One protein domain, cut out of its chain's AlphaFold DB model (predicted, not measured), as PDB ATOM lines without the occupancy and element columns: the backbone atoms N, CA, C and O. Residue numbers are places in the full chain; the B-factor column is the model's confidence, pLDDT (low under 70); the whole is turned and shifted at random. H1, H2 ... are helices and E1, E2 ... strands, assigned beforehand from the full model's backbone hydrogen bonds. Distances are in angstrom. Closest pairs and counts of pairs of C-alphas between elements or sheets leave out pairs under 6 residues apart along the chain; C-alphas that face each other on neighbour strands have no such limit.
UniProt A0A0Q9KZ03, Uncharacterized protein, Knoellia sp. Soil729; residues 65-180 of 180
ATOM      1  N   LYS A  65      53.833  32.022  16.991       95.06
ATOM      2  CA  LYS A  65      53.995  30.665  16.448       95.06
ATOM      3  C   LYS A  65      55.352  30.442  15.802       95.06
ATOM      4  O   LYS A  65      55.848  29.319  15.801       95.06
ATOM      5  N   VAL A  66      55.927  31.515  15.267       94.50
ATOM      6  CA  VAL A  66      57.167  31.506  14.502       94.50
ATOM      7  C   VAL A  66      58.029  32.676  14.952       94.50
ATOM      8  O   VAL A  66      57.522  33.779  15.159       94.50
ATOM      9  N   ALA A  67      59.324  32.428  15.085       95.12
ATOM     10  CA  ALA A  67      60.349  33.447  15.222       95.12
ATOM     11  C   ALA A  67      61.367  33.255  14.099       95.12
ATOM     12  O   ALA A  67      61.880  32.155  13.920       95.12
ATOM     13  N   GLU A  68      61.649  34.312  13.345       95.00
ATOM     14  CA  GLU A  68      62.571  34.292  12.209       95.00
ATOM     15  C   GLU A  68      63.759  35.206  12.507       95.00
ATOM     16  O   GLU A  68      63.598  36.285  13.080       95.00
ATOM     17  N   CYS A  69      64.953  34.763  12.126       95.19
ATOM     18  CA  CYS A  69      66.157  35.577  12.168       95.19
ATOM     19  C   CYS A  69      66.790  35.579  10.776       95.19
ATOM     20  O   CYS A  69      66.877  34.534  10.122       95.19
ATOM     21  N   VAL A  70      67.213  36.761  10.331       94.88
ATOM     22  CA  VAL A  70      67.826  36.982   9.021       94.88
ATOM     23  C   VAL A  70      69.096  37.788   9.216       94.88
ATOM     24  O   VAL A  70      69.038  38.897   9.743       94.88
ATOM     25  N   TYR A  71      70.220  37.255   8.747       92.62
ATOM     26  CA  TYR A  71      71.474  37.992   8.614       92.62
ATOM     27  C   TYR A  71      71.824  38.139   7.147       92.62
ATOM     28  O   TYR A  71      71.784  37.167   6.401       92.62
ATOM     29  N   THR A  72      72.164  39.356   6.745       91.06
ATOM     30  CA  THR A  72      72.647  39.664   5.400       91.06
ATOM     31  C   THR A  72      73.916  40.481   5.554       91.06
ATOM     32  O   THR A  72      73.898  41.474   6.273       91.06
ATOM     33  N   ASN A  73      75.004  40.046   4.925       87.19
ATOM     34  CA  ASN A  73      76.265  40.781   4.909       87.19
ATOM     35  C   ASN A  73      76.940  40.658   3.551       87.19
ATOM     36  O   ASN A  73      76.874  39.612   2.902       87.19
ATOM     37  N   GLU A  74      77.653  41.708   3.177       86.75
ATOM     38  CA  GLU A  74      78.558  41.688   2.040       86.75
ATOM     39  C   GLU A  74      79.900  41.088   2.466       86.75
ATOM     40  O   GLU A  74      80.478  41.449   3.492       86.75
ATOM     41  N   ILE A  75      80.404  40.146   1.674       86.19
ATOM     42  CA  ILE A  75      81.720  39.547   1.865       86.19
ATOM     43  C   ILE A  75      82.572  39.924   0.653       86.19
ATOM     44  O   ILE A  75      82.417  39.322  -0.418       86.19
ATOM     45  N   PRO A  76      83.458  40.924   0.796       84.06
ATOM     46  CA  PRO A  76      84.298  41.365  -0.303       84.06
ATOM     47  C   PRO A  76      85.335  40.294  -0.648       84.06
ATOM     48  O   PRO A  76      85.691  39.456   0.181       84.06
ATOM     49  N   GLU A  77      85.840  40.346  -1.878       84.75
ATOM     50  CA  GLU A  77      86.966  39.541  -2.369       84.75
ATOM     51  C   GLU A  77      86.713  38.024  -2.414       84.75
ATOM     52  O   GLU A  77      87.622  37.244  -2.699       84.75
ATOM     53  N   VAL A  78      85.472  37.584  -2.197       87.06
ATOM     54  CA  VAL A  78      85.075  36.185  -2.352       87.06
ATOM     55  C   VAL A  78      84.218  36.042  -3.597       87.06
ATOM     56  O   VAL A  78      83.101  36.542  -3.654       87.06
ATOM     57  N   ALA A  79      84.734  35.327  -4.596       88.00
ATOM     58  CA  ALA A  79      83.964  34.979  -5.785       88.00
ATOM     59  C   ALA A  79      82.943  33.865  -5.484       88.00
ATOM     60  O   ALA A  79      83.195  32.957  -4.684       88.00
ATOM     61  N   ILE A  80      81.787  33.910  -6.149       89.38
ATOM     62  CA  ILE A  80      80.663  32.994  -5.895       89.38
ATOM     63  C   ILE A  80      80.991  31.513  -6.153       89.38
ATOM     64  O   ILE A  80      80.512  30.642  -5.429       89.38
ATOM     65  N   ASP A  81      81.834  31.202  -7.140       89.00
ATOM     66  CA  ASP A  81      82.340  29.842  -7.368       89.00
ATOM     67  C   ASP A  81      83.270  29.366  -6.270       89.00
ATOM     68  O   ASP A  81      83.175  28.217  -5.850       89.00
ATOM     69  N   THR A  82      84.158  30.242  -5.812       89.75
ATOM     70  CA  THR A  82      85.070  29.960  -4.710       89.75
ATOM     71  C   THR A  82      84.267  29.636  -3.463       89.75
ATOM     72  O   THR A  82      84.547  28.641  -2.797       89.75
ATOM     73  N   TYR A  83      83.213  30.411  -3.198       90.56
ATOM     74  CA  TYR A  83      82.283  30.120  -2.118       90.56
ATOM     75  C   TYR A  83      81.591  28.765  -2.307       90.56
ATOM     76  O   TYR A  83      81.703  27.893  -1.446       90.56
ATOM     77  N   ALA A  84      80.931  28.543  -3.447       90.75
ATOM     78  CA  ALA A  84      80.212  27.299  -3.718       90.75
ATOM     79  C   ALA A  84      81.128  26.064  -3.628       90.75
ATOM     80  O   ALA A  84      80.771  25.063  -3.004       90.75
ATOM     81  N   PHE A  85      82.330  26.134  -4.203       90.56
ATOM     82  CA  PHE A  85      83.329  25.072  -4.127       90.56
ATOM     83  C   PHE A  85      83.832  24.865  -2.693       90.56
ATOM     84  O   PHE A  85      83.939  23.721  -2.243       90.56
ATOM     85  N   GLY A  86      84.091  25.949  -1.960       90.69
ATOM     86  CA  GLY A  86      84.470  25.915  -0.549       90.69
ATOM     87  C   GLY A  86      83.442  25.159   0.289       90.69
ATOM     88  O   GLY A  86      83.796  24.213   0.988       90.69
ATOM     89  N   ILE A  87      82.154  25.467   0.126       90.00
ATOM     90  CA  ILE A  87      81.065  24.735   0.792       90.00
ATOM     91  C   ILE A  87      81.057  23.250   0.420       90.00
ATOM     92  O   ILE A  87      80.955  22.395   1.300       90.00
ATOM     93  N   LEU A  88      81.151  22.924  -0.872       88.94
ATOM     94  CA  LEU A  88      81.065  21.540  -1.356       88.94
ATOM     95  C   LEU A  88      82.251  20.671  -0.918       88.94
ATOM     96  O   LEU A  88      82.109  19.454  -0.809       88.94
ATOM     97  N   THR A  89      83.406  21.281  -0.664       89.50
ATOM     98  CA  THR A  89      84.636  20.589  -0.245       89.50
ATOM     99  C   THR A  89      84.943  20.735   1.247       89.50
ATOM    100  O   THR A  89      85.937  20.182   1.732       89.50
ATOM    101  N   GLY A  90      84.110  21.470   1.992       88.19
ATOM    102  CA  GLY A  90      84.361  21.819   3.390       88.19
ATOM    103  C   GLY A  90      85.633  22.647   3.575       88.19
ATOM    104  O   GLY A  90      86.324  22.474   4.573       88.19
ATOM    105  N   TRP A  91      85.976  23.480   2.588       88.38
ATOM    106  CA  TRP A  91      87.171  24.331   2.565       88.38
ATOM    107  C   TRP A  91      88.504  23.566   2.688       88.38
ATOM    108  O   TRP A  91      89.510  24.133   3.103       88.38
ATOM    109  N   ASN A  92      88.532  22.281   2.313       86.62
ATOM    110  CA  ASN A  92      89.725  21.421   2.411       86.62
ATOM    111  C   ASN A  92      90.568  21.366   1.125       86.62
ATOM    112  O   ASN A  92      91.522  20.592   1.048       86.62
ATOM    113  N   GLN A  93      90.183  22.108   0.085       82.94
ATOM    114  CA  GLN A  93      90.863  22.119  -1.206       82.94
ATOM    115  C   GLN A  93      90.982  23.546  -1.723       82.94
ATOM    116  O   GLN A  93      90.037  24.328  -1.618       82.94
ATOM    117  N   ASP A  94      92.124  23.847  -2.333       78.62
ATOM    118  CA  ASP A  94      92.316  25.108  -3.036       78.62
ATOM    119  C   ASP A  94      91.530  25.095  -4.349       78.62
ATOM    120  O   ASP A  94      91.536  24.114  -5.099       78.62
ATOM    121  N   TYR A  95      90.875  26.214  -4.638       79.81
ATOM    122  CA  TYR A  95      90.157  26.433  -5.882       79.81
ATOM    123  C   TYR A  95      90.776  27.597  -6.636       79.81
ATOM    124  O   TYR A  95      91.035  28.656  -6.069       79.81
ATOM    125  N   ILE A  96      90.991  27.405  -7.935       74.12
ATOM    126  CA  ILE A  96      91.357  28.501  -8.825       74.12
ATOM    127  C   ILE A  96      90.053  29.043  -9.398       74.12
ATOM    128  O   ILE A  96      89.407  28.363 -10.198       74.12
ATOM    129  N   ALA A  97      89.688  30.250  -8.964       69.19
ATOM    130  CA  ALA A  97      88.476  30.933  -9.394       69.19
ATOM    131  C   ALA A  97      88.365  30.983 -10.924       69.19
ATOM    132  O   ALA A  97      89.343  31.248 -11.633       69.19
ATOM    133  N   ASN A  98      87.159  30.745 -11.432       68.69
ATOM    134  CA  ASN A  98      86.823  30.915 -12.828       68.69
ATOM    135  C   ASN A  98      86.111  32.270 -13.004       68.69
ATOM    136  O   ASN A  98      84.919  32.383 -12.716       68.69
ATOM    137  N   PRO A  99      86.782  33.289 -13.573       61.84
ATOM    138  CA  PRO A  99      86.250  34.652 -13.673       61.84
ATOM    139  C   PRO A  99      85.045  34.799 -14.624       61.84
ATOM    140  O   PRO A  99      84.610  35.910 -14.904       61.84
ATOM    141  N   SER A 100      84.519  33.702 -15.178       63.31
ATOM    142  CA  SER A 100      83.385  33.718 -16.109       63.31
ATOM    143  C   SER A 100      82.004  33.699 -15.448       63.31
ATOM    144  O   SER A 100      81.007  33.862 -16.159       63.31
ATOM    145  N   LEU A 101      81.916  33.513 -14.127       64.38
ATOM    146  CA  LEU A 101      80.644  33.617 -13.411       64.38
ATOM    147  C   LEU A 101      80.297  35.087 -13.187       64.38
ATOM    148  O   LEU A 101      81.079  35.856 -12.643       64.38
ATOM    149  N   ARG A 102      79.135  35.465 -13.719       64.69
ATOM    150  CA  ARG A 102      78.694  36.849 -13.904       64.69
ATOM    151  C   ARG A 102      77.908  37.363 -12.701       64.69
ATOM    152  O   ARG A 102      77.397  36.570 -11.906       64.69
ATOM    153  N   GLU A 103      77.721  38.679 -12.682       69.69
ATOM    154  CA  GLU A 103      76.675  39.375 -11.931       69.69
ATOM    155  C   GLU A 103      75.325  38.638 -12.034       69.69
ATOM    156  O   GLU A 103      74.925  38.180 -13.112       69.69
ATOM    157  N   GLY A 104      74.640  38.485 -10.898       74.44
ATOM    158  CA  GLY A 104      73.357  37.785 -10.801       74.44
ATOM    159  C   GLY A 104      73.460  36.262 -10.659       74.44
ATOM    160  O   GLY A 104      72.438  35.575 -10.688       74.44
ATOM    161  N   THR A 105      74.666  35.708 -10.499       85.69
ATOM    162  CA  THR A 105      74.838  34.294 -10.135       85.69
ATOM    163  C   THR A 105      74.507  34.091  -8.657       85.69
ATOM    164  O   THR A 105      75.033  34.796  -7.800       85.69
ATOM    165  N   MET A 106      73.684  33.083  -8.359       88.06
ATOM    166  CA  MET A 106      73.272  32.722  -7.002       88.06
ATOM    167  C   MET A 106      73.642  31.269  -6.697       88.06
ATOM    168  O   MET A 106      73.427  30.374  -7.518       88.06
ATOM    169  N   PHE A 107      74.157  31.031  -5.496       89.38
ATOM    170  CA  PHE A 107      74.312  29.706  -4.910       89.38
ATOM    171  C   PHE A 107      73.515  29.648  -3.613       89.38
ATOM    172  O   PHE A 107      73.757  30.439  -2.704       89.38
ATOM    173  N   SER A 108      72.609  28.679  -3.506       89.88
ATOM    174  CA  SER A 108      71.823  28.475  -2.292       89.88
ATOM    175  C   SER A 108      71.889  27.037  -1.834       89.88
ATOM    176  O   SER A 108      71.827  26.099  -2.635       89.88
ATOM    177  N   ARG A 109      71.964  26.859  -0.519       86.31
ATOM    178  CA  ARG A 109      71.914  25.549   0.114       86.31
ATOM    179  C   ARG A 109      70.949  25.584   1.286       86.31
ATOM    180  O   ARG A 109      70.928  26.512   2.088       86.31
ATOM    181  N   HIS A 110      70.126  24.546   1.340       85.94
ATOM    182  CA  HIS A 110      69.146  24.326   2.388       85.94
ATOM    183  C   HIS A 110      69.685  23.212   3.275       85.94
ATOM    184  O   HIS A 110      70.040  22.139   2.773       85.94
ATOM    185  N   TYR A 111      69.781  23.466   4.574       78.88
ATOM    186  CA  TYR A 111      70.345  22.512   5.516       78.88
ATOM    187  C   TYR A 111      69.441  22.317   6.711       78.88
ATOM    188  O   TYR A 111      68.936  23.271   7.286       78.88
ATOM    189  N   HIS A 112      69.272  21.057   7.080       77.88
ATOM    190  CA  HIS A 112      68.608  20.661   8.306       77.88
ATOM    191  C   HIS A 112      69.690  20.139   9.228       77.88
ATOM    192  O   HIS A 112      70.428  19.224   8.853       77.88
ATOM    193  N   SER A 113      69.792  20.724  10.415       65.38
ATOM    194  CA  SER A 113      70.775  20.245  11.371       65.38
ATOM    195  C   SER A 113      70.476  18.815  11.809       65.38
ATOM    196  O   SER A 113      69.314  18.416  11.935       65.38
ATOM    197  N   GLU A 114      71.525  18.019  12.018       62.59
ATOM    198  CA  GLU A 114      71.352  16.658  12.520       62.59
ATOM    199  C   GLU A 114      70.623  16.690  13.871       62.59
ATOM    200  O   GLU A 114      71.079  17.314  14.826       62.59
ATOM    201  N   GLY A 115      69.466  16.026  13.935       60.03
ATOM    202  CA  GLY A 115      68.627  15.955  15.133       60.03
ATOM    203  C   GLY A 115      67.411  16.882  15.135       60.03
ATOM    204  O   GLY A 115      66.515  16.650  15.940       60.03
ATOM    205  N   ASP A 116      67.321  17.847  14.214       64.62
ATOM    206  CA  ASP A 116      66.155  18.728  14.107       64.62
ATOM    207  C   ASP A 116      65.790  19.000  12.643       64.62
ATOM    208  O   ASP A 116      66.329  19.885  11.975       64.62
ATOM    209  N   LYS A 117      64.885  18.167  12.119       63.03
ATOM    210  CA  LYS A 117      64.409  18.265  10.734       63.03
ATOM    211  C   LYS A 117      63.453  19.436  10.524       63.03
ATOM    212  O   LYS A 117      63.208  19.779   9.371       63.03
ATOM    213  N   ASP A 118      62.966  20.061  11.586       69.12
ATOM    214  CA  ASP A 118      61.892  21.048  11.490       69.12
ATOM    215  C   ASP A 118      62.424  22.492  11.475       69.12
ATOM    216  O   ASP A 118      61.670  23.426  11.211       69.12
ATOM    217  N   ARG A 119      63.741  22.679  11.645       77.81
ATOM    218  CA  ARG A 119      64.416  23.985  11.574       77.81
ATOM    219  C   ARG A 119      65.468  24.036  10.459       77.81
ATOM    220  O   ARG A 119      66.653  23.809  10.717       77.81
ATOM    221  N   PRO A 120      65.062  24.279   9.197       84.94
ATOM    222  CA  PRO A 120      66.013  24.479   8.116       84.94
ATOM    223  C   PRO A 120      66.713  25.833   8.247       84.94
ATOM    224  O   PRO A 120      66.064  26.853   8.474       84.94
ATOM    225  N   VAL A 121      68.021  25.844   8.004       86.81
ATOM    226  CA  VAL A 121      68.777  27.063   7.724       86.81
ATOM    227  C   VAL A 121      68.940  27.191   6.213       86.81
ATOM    228  O   VAL A 121      69.414  26.271   5.532       86.81
ATOM    229  N   TRP A 122      68.530  28.337   5.687       90.69
ATOM    230  CA  TRP A 122      68.714  28.728   4.299       90.69
ATOM    231  C   TRP A 122      69.905  29.660   4.203       90.69
ATOM    232  O   TRP A 122      69.908  30.716   4.828       90.69
ATOM    233  N   VAL A 123      70.897  29.284   3.401       89.75
ATOM    234  CA  VAL A 123      72.007  30.177   3.066       89.75
ATOM    235  C   VAL A 123      72.004  30.413   1.574       89.75
ATOM    236  O   VAL A 123      71.956  29.460   0.792       89.75
ATOM    237  N   SER A 124      72.070  31.682   1.200       92.19
ATOM    238  CA  SER A 124      72.152  32.139  -0.177       92.19
ATOM    239  C   SER A 124      73.317  33.101  -0.316       92.19
ATOM    240  O   SER A 124      73.420  34.060   0.440       92.19
ATOM    241  N   ALA A 125      74.183  32.839  -1.282       91.00
ATOM    242  CA  ALA A 125      75.221  33.752  -1.717       91.00
ATOM    243  C   ALA A 125      74.876  34.245  -3.120       91.00
ATOM    244  O   ALA A 125      74.578  33.434  -4.003       91.00
ATOM    245  N   THR A 126      74.944  35.553  -3.327       90.56
ATOM    246  CA  THR A 126      74.672  36.187  -4.620       90.56
ATOM    247  C   THR A 126      75.868  37.034  -5.022       90.56
ATOM    248  O   THR A 126      76.369  37.799  -4.206       90.56
ATOM    249  N   ALA A 127      76.331  36.900  -6.264       87.56
ATOM    250  CA  ALA A 127      77.289  37.835  -6.847       87.56
ATOM    251  C   ALA A 127      76.544  39.089  -7.325       87.56
ATOM    252  O   ALA A 127      75.706  39.000  -8.231       87.56
ATOM    253  N   GLU A 128      76.850  40.237  -6.727       79.38
ATOM    254  CA  GLU A 128      76.227  41.528  -7.031       79.38
ATOM    255  C   GLU A 128      77.281  42.515  -7.549       79.38
ATOM    256  O   GLU A 128      78.369  42.617  -6.989       79.38
ATOM    257  N   GLY A 129      76.956  43.244  -8.622       73.12
ATOM    258  CA  GLY A 129      77.842  44.239  -9.222       73.12
ATOM    259  C   GLY A 129      79.003  43.676 -10.051       73.12
ATOM    260  O   GLY A 129      79.049  42.496 -10.408       73.12
ATOM    261  N   GLU A 130      79.926  44.575 -10.408       68.88
ATOM    262  CA  GLU A 130      81.117  44.274 -11.218       68.88
ATOM    263  C   GLU A 130      82.337  43.865 -10.370       68.88
ATOM    264  O   GLU A 130      83.276  43.261 -10.896       68.88
ATOM    265  N   ASP A 131      82.325  44.176  -9.069       74.62
ATOM    266  CA  ASP A 131      83.410  43.860  -8.140       74.62
ATOM    267  C   ASP A 131      83.341  42.405  -7.649       74.62
ATOM    268  O   ASP A 131      82.287  41.768  -7.608       74.62
ATOM    269  N   ILE A 132      84.493  41.856  -7.253       77.00
ATOM    270  CA  ILE A 132      84.555  40.504  -6.689       77.00
ATOM    271  C   ILE A 132      84.038  40.553  -5.249       77.00
ATOM    272  O   ILE A 132      84.724  41.045  -4.352       77.00
ATOM    273  N   GLY A 133      82.854  39.992  -5.028       85.31
ATOM    274  CA  GLY A 133      82.250  39.823  -3.714       85.31
ATOM    275  C   GLY A 133      80.949  39.032  -3.790       85.31
ATOM    276  O   GLY A 133      80.425  38.758  -4.874       85.31
ATOM    277  N   ILE A 134      80.434  38.657  -2.621       88.50
ATOM    278  CA  ILE A 134      79.105  38.060  -2.492       88.50
ATOM    279  C   ILE A 134      78.291  38.764  -1.415       88.50
ATOM    280  O   ILE A 134      78.815  39.104  -0.358       88.50
ATOM    281  N   THR A 135      76.989  38.873  -1.641       89.75
ATOM    282  CA  THR A 135      76.011  39.135  -0.586       89.75
ATOM    283  C   THR A 135      75.594  37.791  -0.006       89.75
ATOM    284  O   THR A 135      75.001  36.962  -0.702       89.75
ATOM    285  N   LEU A 136      75.950  37.540   1.255       91.00
ATOM    286  CA  LEU A 136      75.613  36.321   1.978       91.00
ATOM    287  C   LEU A 136      74.398  36.569   2.872       91.00
ATOM    288  O   LEU A 136      74.474  37.313   3.849       91.00
ATOM    289  N   GLN A 137      73.298  35.894   2.562       93.38
ATOM    290  CA  GLN A 137      72.084  35.884   3.362       93.38
ATOM    291  C   GLN A 137      71.923  34.534   4.059       93.38
ATOM    292  O   GLN A 137      71.941  33.487   3.409       93.38
ATOM    293  N   LEU A 138      71.712  34.562   5.372       92.94
ATOM    294  CA  LEU A 138      71.329  33.408   6.172       92.94
ATOM    295  C   LEU A 138      69.964  33.665   6.808       92.94
ATOM    296  O   LEU A 138      69.752  34.699   7.441       92.94
ATOM    297  N   VAL A 139      69.054  32.710   6.656       94.38
ATOM    298  CA  VAL A 139      67.694  32.763   7.198       94.38
ATOM    299  C   VAL A 139      67.404  31.473   7.934       94.38
ATOM    300  O   VAL A 139      67.668  30.382   7.427       94.38
ATOM    301  N   THR A 140      66.817  31.586   9.114       93.69
ATOM    302  CA  THR A 140      66.250  30.435   9.806       93.69
ATOM    303  C   THR A 140      65.061  30.858  10.642       93.69
ATOM    304  O   THR A 140      64.876  32.035  10.972       93.69
ATOM    305  N   ARG A 141      64.255  29.865  10.993       92.62
ATOM    306  CA  ARG A 141      63.043  30.043  11.771       92.62
ATOM    307  C   ARG A 141      62.922  28.974  12.844       92.62
ATOM    308  O   ARG A 141      63.226  27.803  12.621       92.62
ATOM    309  N   SER A 142      62.441  29.395  14.002       91.69
ATOM    310  CA  SER A 142      61.969  28.525  15.067       91.69
ATOM    311  C   SER A 142      60.446  28.509  15.037       91.69
ATOM    312  O   SER A 142      59.818  29.566  14.966       91.69
ATOM    313  N   GLU A 143      59.856  27.318  15.079       91.50
ATOM    314  CA  GLU A 143      58.407  27.119  15.038       91.50
ATOM    315  C   GLU A 143      57.974  26.194  16.179       91.50
ATOM    316  O   GLU A 143      58.726  25.312  16.603       91.50
ATOM    317  N   ALA A 144      56.751  26.383  16.675       87.31
ATOM    318  CA  ALA A 144      56.136  25.489  17.652       87.31
ATOM    319  C   ALA A 144      54.669  25.211  17.300       87.31
ATOM    320  O   ALA A 144      53.932  26.111  16.899       87.31
ATOM    321  N   GLU A 145      54.205  23.976  17.533       85.88
ATOM    322  CA  GLU A 145      52.774  23.636  17.422       85.88
ATOM    323  C   GLU A 145      51.928  24.467  18.414       85.88
ATOM    324  O   GLU A 145      50.814  24.915  18.117       85.88
ATOM    325  N   GLY A 146      52.493  24.717  19.602       89.38
ATOM    326  CA  GLY A 146      51.917  25.498  20.697       89.38
ATOM    327  C   GLY A 146      52.240  26.993  20.638       89.38
ATOM    328  O   GLY A 146      52.409  27.570  19.571       89.38
ATOM    329  N   GLU A 147      52.238  27.652  21.790       92.69
ATOM    330  CA  GLU A 147      52.732  29.026  21.911       92.69
ATOM    331  C   GLU A 147      54.261  29.007  21.980       92.69
ATOM    332  O   GLU A 147      54.841  28.292  22.797       92.69
ATOM    333  N   LEU A 148      54.903  29.785  21.112       94.06
ATOM    334  CA  LEU A 148      56.342  29.992  21.113       94.06
ATOM    335  C   LEU A 148      56.658  31.223  21.964       94.06
ATOM    336  O   LEU A 148      56.110  32.297  21.728       94.06
ATOM    337  N   SER A 149      57.570  31.090  22.930       95.38
ATOM    338  CA  SER A 149      58.125  32.276  23.590       95.38
ATOM    339  C   SER A 149      58.991  33.037  22.577       95.38
ATOM    340  O   SER A 149      59.949  32.437  22.071       95.38
ATOM    341  N   PRO A 150      58.701  34.326  22.289       94.44
ATOM    342  CA  PRO A 150      59.433  35.096  21.284       94.44
ATOM    343  C   PRO A 150      60.940  35.099  21.545       94.44
ATOM    344  O   PRO A 150      61.721  34.829  20.641       94.44
ATOM    345  N   GLU A 151      61.343  35.301  22.803       95.56
ATOM    346  CA  GLU A 151      62.747  35.310  23.221       95.56
ATOM    347  C   GLU A 151      63.437  33.978  22.908       95.56
ATOM    348  O   GLU A 151      64.483  33.946  22.258       95.56
ATOM    349  N   SER A 152      62.830  32.860  23.321       94.44
ATOM    350  CA  SER A 152      63.408  31.536  23.068       94.44
ATOM    351  C   SER A 152      63.453  31.201  21.580       94.44
ATOM    352  O   SER A 152      64.433  30.625  21.120       94.44
ATOM    353  N   GLY A 153      62.423  31.592  20.823       94.31
ATOM    354  CA  GLY A 153      62.341  31.334  19.391       94.31
ATOM    355  C   GLY A 153      63.418  32.089  18.620       94.31
ATOM    356  O   GLY A 153      64.131  31.489  17.817       94.31
ATOM    357  N   ILE A 154      63.583  33.384  18.911       95.31
ATOM    358  CA  ILE A 154      64.607  34.233  18.290       95.31
ATOM    359  C   ILE A 154      66.007  33.729  18.653       95.31
ATOM    360  O   ILE A 154      66.868  33.655  17.781       95.31
ATOM    361  N   LYS A 155      66.236  33.331  19.911       95.12
ATOM    362  CA  LYS A 155      67.531  32.798  20.352       95.12
ATOM    363  C   LYS A 155      67.892  31.482  19.670       95.12
ATOM    364  O   LYS A 155      69.003  31.346  19.178       95.12
ATOM    365  N   VAL A 156      66.953  30.539  19.592       92.75
ATOM    366  CA  VAL A 156      67.177  29.272  18.880       92.75
ATOM    367  C   VAL A 156      67.478  29.529  17.405       92.75
ATOM    368  O   VAL A 156      68.420  28.951  16.869       92.75
ATOM    369  N   ALA A 157      66.723  30.426  16.760       93.19
ATOM    370  CA  ALA A 157      66.993  30.814  15.382       93.19
ATOM    371  C   ALA A 157      68.400  31.426  15.238       93.19
ATOM    372  O   ALA A 157      69.172  31.018  14.378       93.19
ATOM    373  N   HIS A 158      68.780  32.350  16.116       94.06
ATOM    374  CA  HIS A 158      70.115  32.940  16.115       94.06
ATOM    375  C   HIS A 158      71.234  31.896  16.266       94.06
ATOM    376  O   HIS A 158      72.164  31.878  15.459       94.06
ATOM    377  N   ASP A 159      71.135  31.002  17.251       92.38
ATOM    378  CA  ASP A 159      72.152  29.976  17.509       92.38
ATOM    379  C   ASP A 159      72.322  29.038  16.296       92.38
ATOM    380  O   ASP A 159      73.446  28.680  15.925       92.38
ATOM    381  N   ASP A 160      71.213  28.689  15.631       90.62
ATOM    382  CA  ASP A 160      71.224  27.906  14.395       90.62
ATOM    383  C   ASP A 160      71.920  28.663  13.248       90.62
ATOM    384  O   ASP A 160      72.756  28.071  12.557       90.62
ATOM    385  N   LEU A 161      71.669  29.973  13.086       91.25
ATOM    386  CA  LEU A 161      72.378  30.804  12.103       91.25
ATOM    387  C   LEU A 161      73.877  30.856  12.366       91.25
ATOM    388  O   LEU A 161      74.655  30.663  11.435       91.25
ATOM    389  N   ILE A 162      74.296  31.122  13.607       90.81
ATOM    390  CA  ILE A 162      75.718  31.252  13.953       90.81
ATOM    391  C   ILE A 162      76.450  29.935  13.722       90.81
ATOM    392  O   ILE A 162      77.539  29.924  13.144       90.81
ATOM    393  N   ARG A 163      75.843  28.811  14.109       89.62
ATOM    394  CA  ARG A 163      76.406  27.486  13.846       89.62
ATOM    395  C   ARG A 163      76.589  27.242  12.349       89.62
ATOM    396  O   ARG A 163      77.682  26.858  11.934       89.62
ATOM    397  N   THR A 164      75.557  27.493  11.540       89.56
ATOM    398  CA  THR A 164      75.647  27.330  10.081       89.56
ATOM    399  C   THR A 164      76.655  28.295   9.471       89.56
ATOM    400  O   THR A 164      77.445  27.885   8.627       89.56
ATOM    401  N   PHE A 165      76.695  29.546   9.929       89.44
ATOM    402  CA  PHE A 165      77.679  30.527   9.493       89.44
ATOM    403  C   PHE A 165      79.106  30.023   9.719       89.44
ATOM    404  O   PHE A 165      79.907  30.032   8.788       89.44
ATOM    405  N   VAL A 166      79.419  29.521  10.917       89.56
ATOM    406  CA  VAL A 166      80.753  28.988  11.240       89.56
ATOM    407  C   VAL A 166      81.109  27.786  10.369       89.56
ATOM    408  O   VAL A 166      82.237  27.700   9.888       89.56
ATOM    409  N   GLU A 167      80.167  26.875  10.135       87.50
ATOM    410  CA  GLU A 167      80.395  25.697   9.292       87.50
ATOM    411  C   GLU A 167      80.622  26.077   7.817       87.50
ATOM    412  O   GLU A 167      81.396  25.432   7.110       87.50
ATOM    413  N   TRP A 168      79.919  27.103   7.330       88.94
ATOM    414  CA  TRP A 168      79.809  27.427   5.902       88.94
ATOM    415  C   TRP A 168      80.628  28.644   5.493       88.94
ATOM    416  O   TRP A 168      80.476  29.180   4.399       88.94
ATOM    417  N   THR A 169      81.540  29.082   6.342       89.25
ATOM    418  CA  THR A 169      82.494  30.129   5.997       89.25
ATOM    419  C   THR A 169      83.907  29.662   6.268       89.25
ATOM    420  O   THR A 169      84.158  28.809   7.123       89.25
ATOM    421  N   SER A 170      84.858  30.204   5.513       89.06
ATOM    422  CA  SER A 170      86.268  30.043   5.843       89.06
ATOM    423  C   SER A 170      86.633  30.923   7.043       89.06
ATOM    424  O   SER A 170      85.910  31.854   7.402       89.06
ATOM    425  N   GLU A 171      87.783  30.662   7.661       86.94
ATOM    426  CA  GLU A 171      88.283  31.503   8.755       86.94
ATOM    427  C   GLU A 171      88.477  32.965   8.326       86.94
ATOM    428  O   GLU A 171      88.087  33.870   9.057       86.94
ATOM    429  N   GLY A 172      88.994  33.207   7.115       84.38
ATOM    430  CA  GLY A 172      89.155  34.566   6.590       84.38
ATOM    431  C   GLY A 172      87.820  35.296   6.425       84.38
ATOM    432  O   GLY A 172      87.705  36.465   6.779       84.38
ATOM    433  N   MET A 173      86.778  34.592   5.975       85.50
ATOM    434  CA  MET A 173      85.431  35.165   5.862       85.50
ATOM    435  C   MET A 173      84.852  35.531   7.230       85.50
ATOM    436  O   MET A 173      84.244  36.587   7.364       85.50
ATOM    437  N   ARG A 174      85.076  34.702   8.257       86.56
ATOM    438  CA  ARG A 174      84.652  35.017   9.631       86.56
ATOM    439  C   ARG A 174      85.379  36.222  10.207       86.56
ATOM    440  O   ARG A 174      84.757  37.026  10.886       86.56
ATOM    441  N   GLN A 175      86.677  36.349   9.945       78.81
ATOM    442  CA  GLN A 175      87.460  37.490  10.420       78.81
ATOM    443  C   GLN A 175      87.002  38.797   9.776       78.81
ATOM    444  O   GLN A 175      86.975  39.819  10.455       78.81
ATOM    445  N   ASN A 176      86.592  38.747   8.508       70.31
ATOM    446  CA  ASN A 176      86.088  39.900   7.762       70.31
ATOM    447  C   ASN A 176      84.595  40.183   8.005       70.31
ATOM    448  O   ASN A 176      84.079  41.198   7.543       70.31
ATOM    449  N   TRP A 177      83.889  39.308   8.722       71.88
ATOM    450  CA  TRP A 177      82.467  39.470   9.009       71.88
ATOM    451  C   TRP A 177      82.223  40.667   9.930       71.88
ATOM    452  O   TRP A 177      82.786  40.739  11.022       71.88
ATOM    453  N   GLY A 178      81.376  41.602   9.493       57.12
ATOM    454  CA  GLY A 178      81.091  42.837  10.229       57.12
ATOM    455  C   GLY A 178      82.263  43.826  10.290       57.12
ATOM    456  O   GLY A 178      82.239  44.733  11.118       57.12
ATOM    457  N   GLN A 179      83.300  43.649   9.455       50.56
ATOM    458  CA  GLN A 179      84.369  44.646   9.278       50.56
ATOM    459  C   GLN A 179      84.024  45.730   8.246       50.56
ATOM    460  O   GLN A 179      84.863  46.588   7.968       50.56
ATOM    461  N   LYS A 180      82.819  45.685   7.681       43.56
ATOM    462  CA  LYS A 180      82.248  46.673   6.773       43.56
ATOM    463  C   LYS A 180      80.749  46.753   6.980       43.56
ATOM    464  O   LYS A 180      80.202  45.829   7.626       43.56
TER     465      LYS A 180
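Overview. This is residues 65 to 180 of the 180 residues of an uncharacterized protein of Knoellia sp. Soil729 (UniProt A0A0Q9KZ03). A twisted sheet of four strands makes a long wall, with the helices H1 and H2 over one face and the other face bare of named helices. The long helix H2 covers E1, E4 and E3, the shorter H1 lies over E3 and E2, and the small H3 only grazes the sheet. The printed part has 116 residues with four named strands and three named helices, in the order E1 H1 E2 E3 E4 H2 H3; the sheet runs E1 E4 E3 E2, antiparallel throughout, and the class is mixed. The whole is compact, with a radius of gyration of the C-alphas of 15.4 A, and elongated, spanning 49 by 26 by 24 A.

Along the chain. E1, residues 66 to 76, begins at C-alpha 66 (57.167, 31.506, 14.502) and is 32.4 A long. H1 is residues 80 to 89, 14.2 A. E2, residues 106 to 112, measures 20.0 A and E3, residues 120 to 126, 19.3 A. E4, residues 133 to 143, is 32.9 A long. H2, residues 150 to 167, measures 25.9 A. H3, residues 171 to 176, is 8.7 A long and ends at C-alpha 176 (86.088, 39.900, 7.762).

Arrangement. Edge strand E1 is antiparallel to E4, with N 71 and O 138 2.9 A apart. E2, E3 and E4 form a meander, each strand the antiparallel neighbour of the one before; N 109 and O 123 are 2.9 A apart, as are N 124 and O 137. H2 has a height over the sheet of 7.6 A; its closest C-alphas to E1 are those of Gly 153 and Ala 67, 5.1 A. H1, on the same face, has a height of 9.7 A; its closest C-alphas to E2 are those of Ala 84 and Phe 107, 6.5 A. H1 and H2 are apart. In H1, H2 and H3 every O i to N i+4 pair is within hydrogen-bond range.

Size, cuts and confidence. The two C-alphas farthest apart, those of Pro 99 and Gly 146, are 49.4 A from each other. The printed part has no cut. The link from H1 to E2, 16 residues, is long. The pLDDT is under 70 at residues 97 to 103, 113 to 118, 130 and 178 to 180.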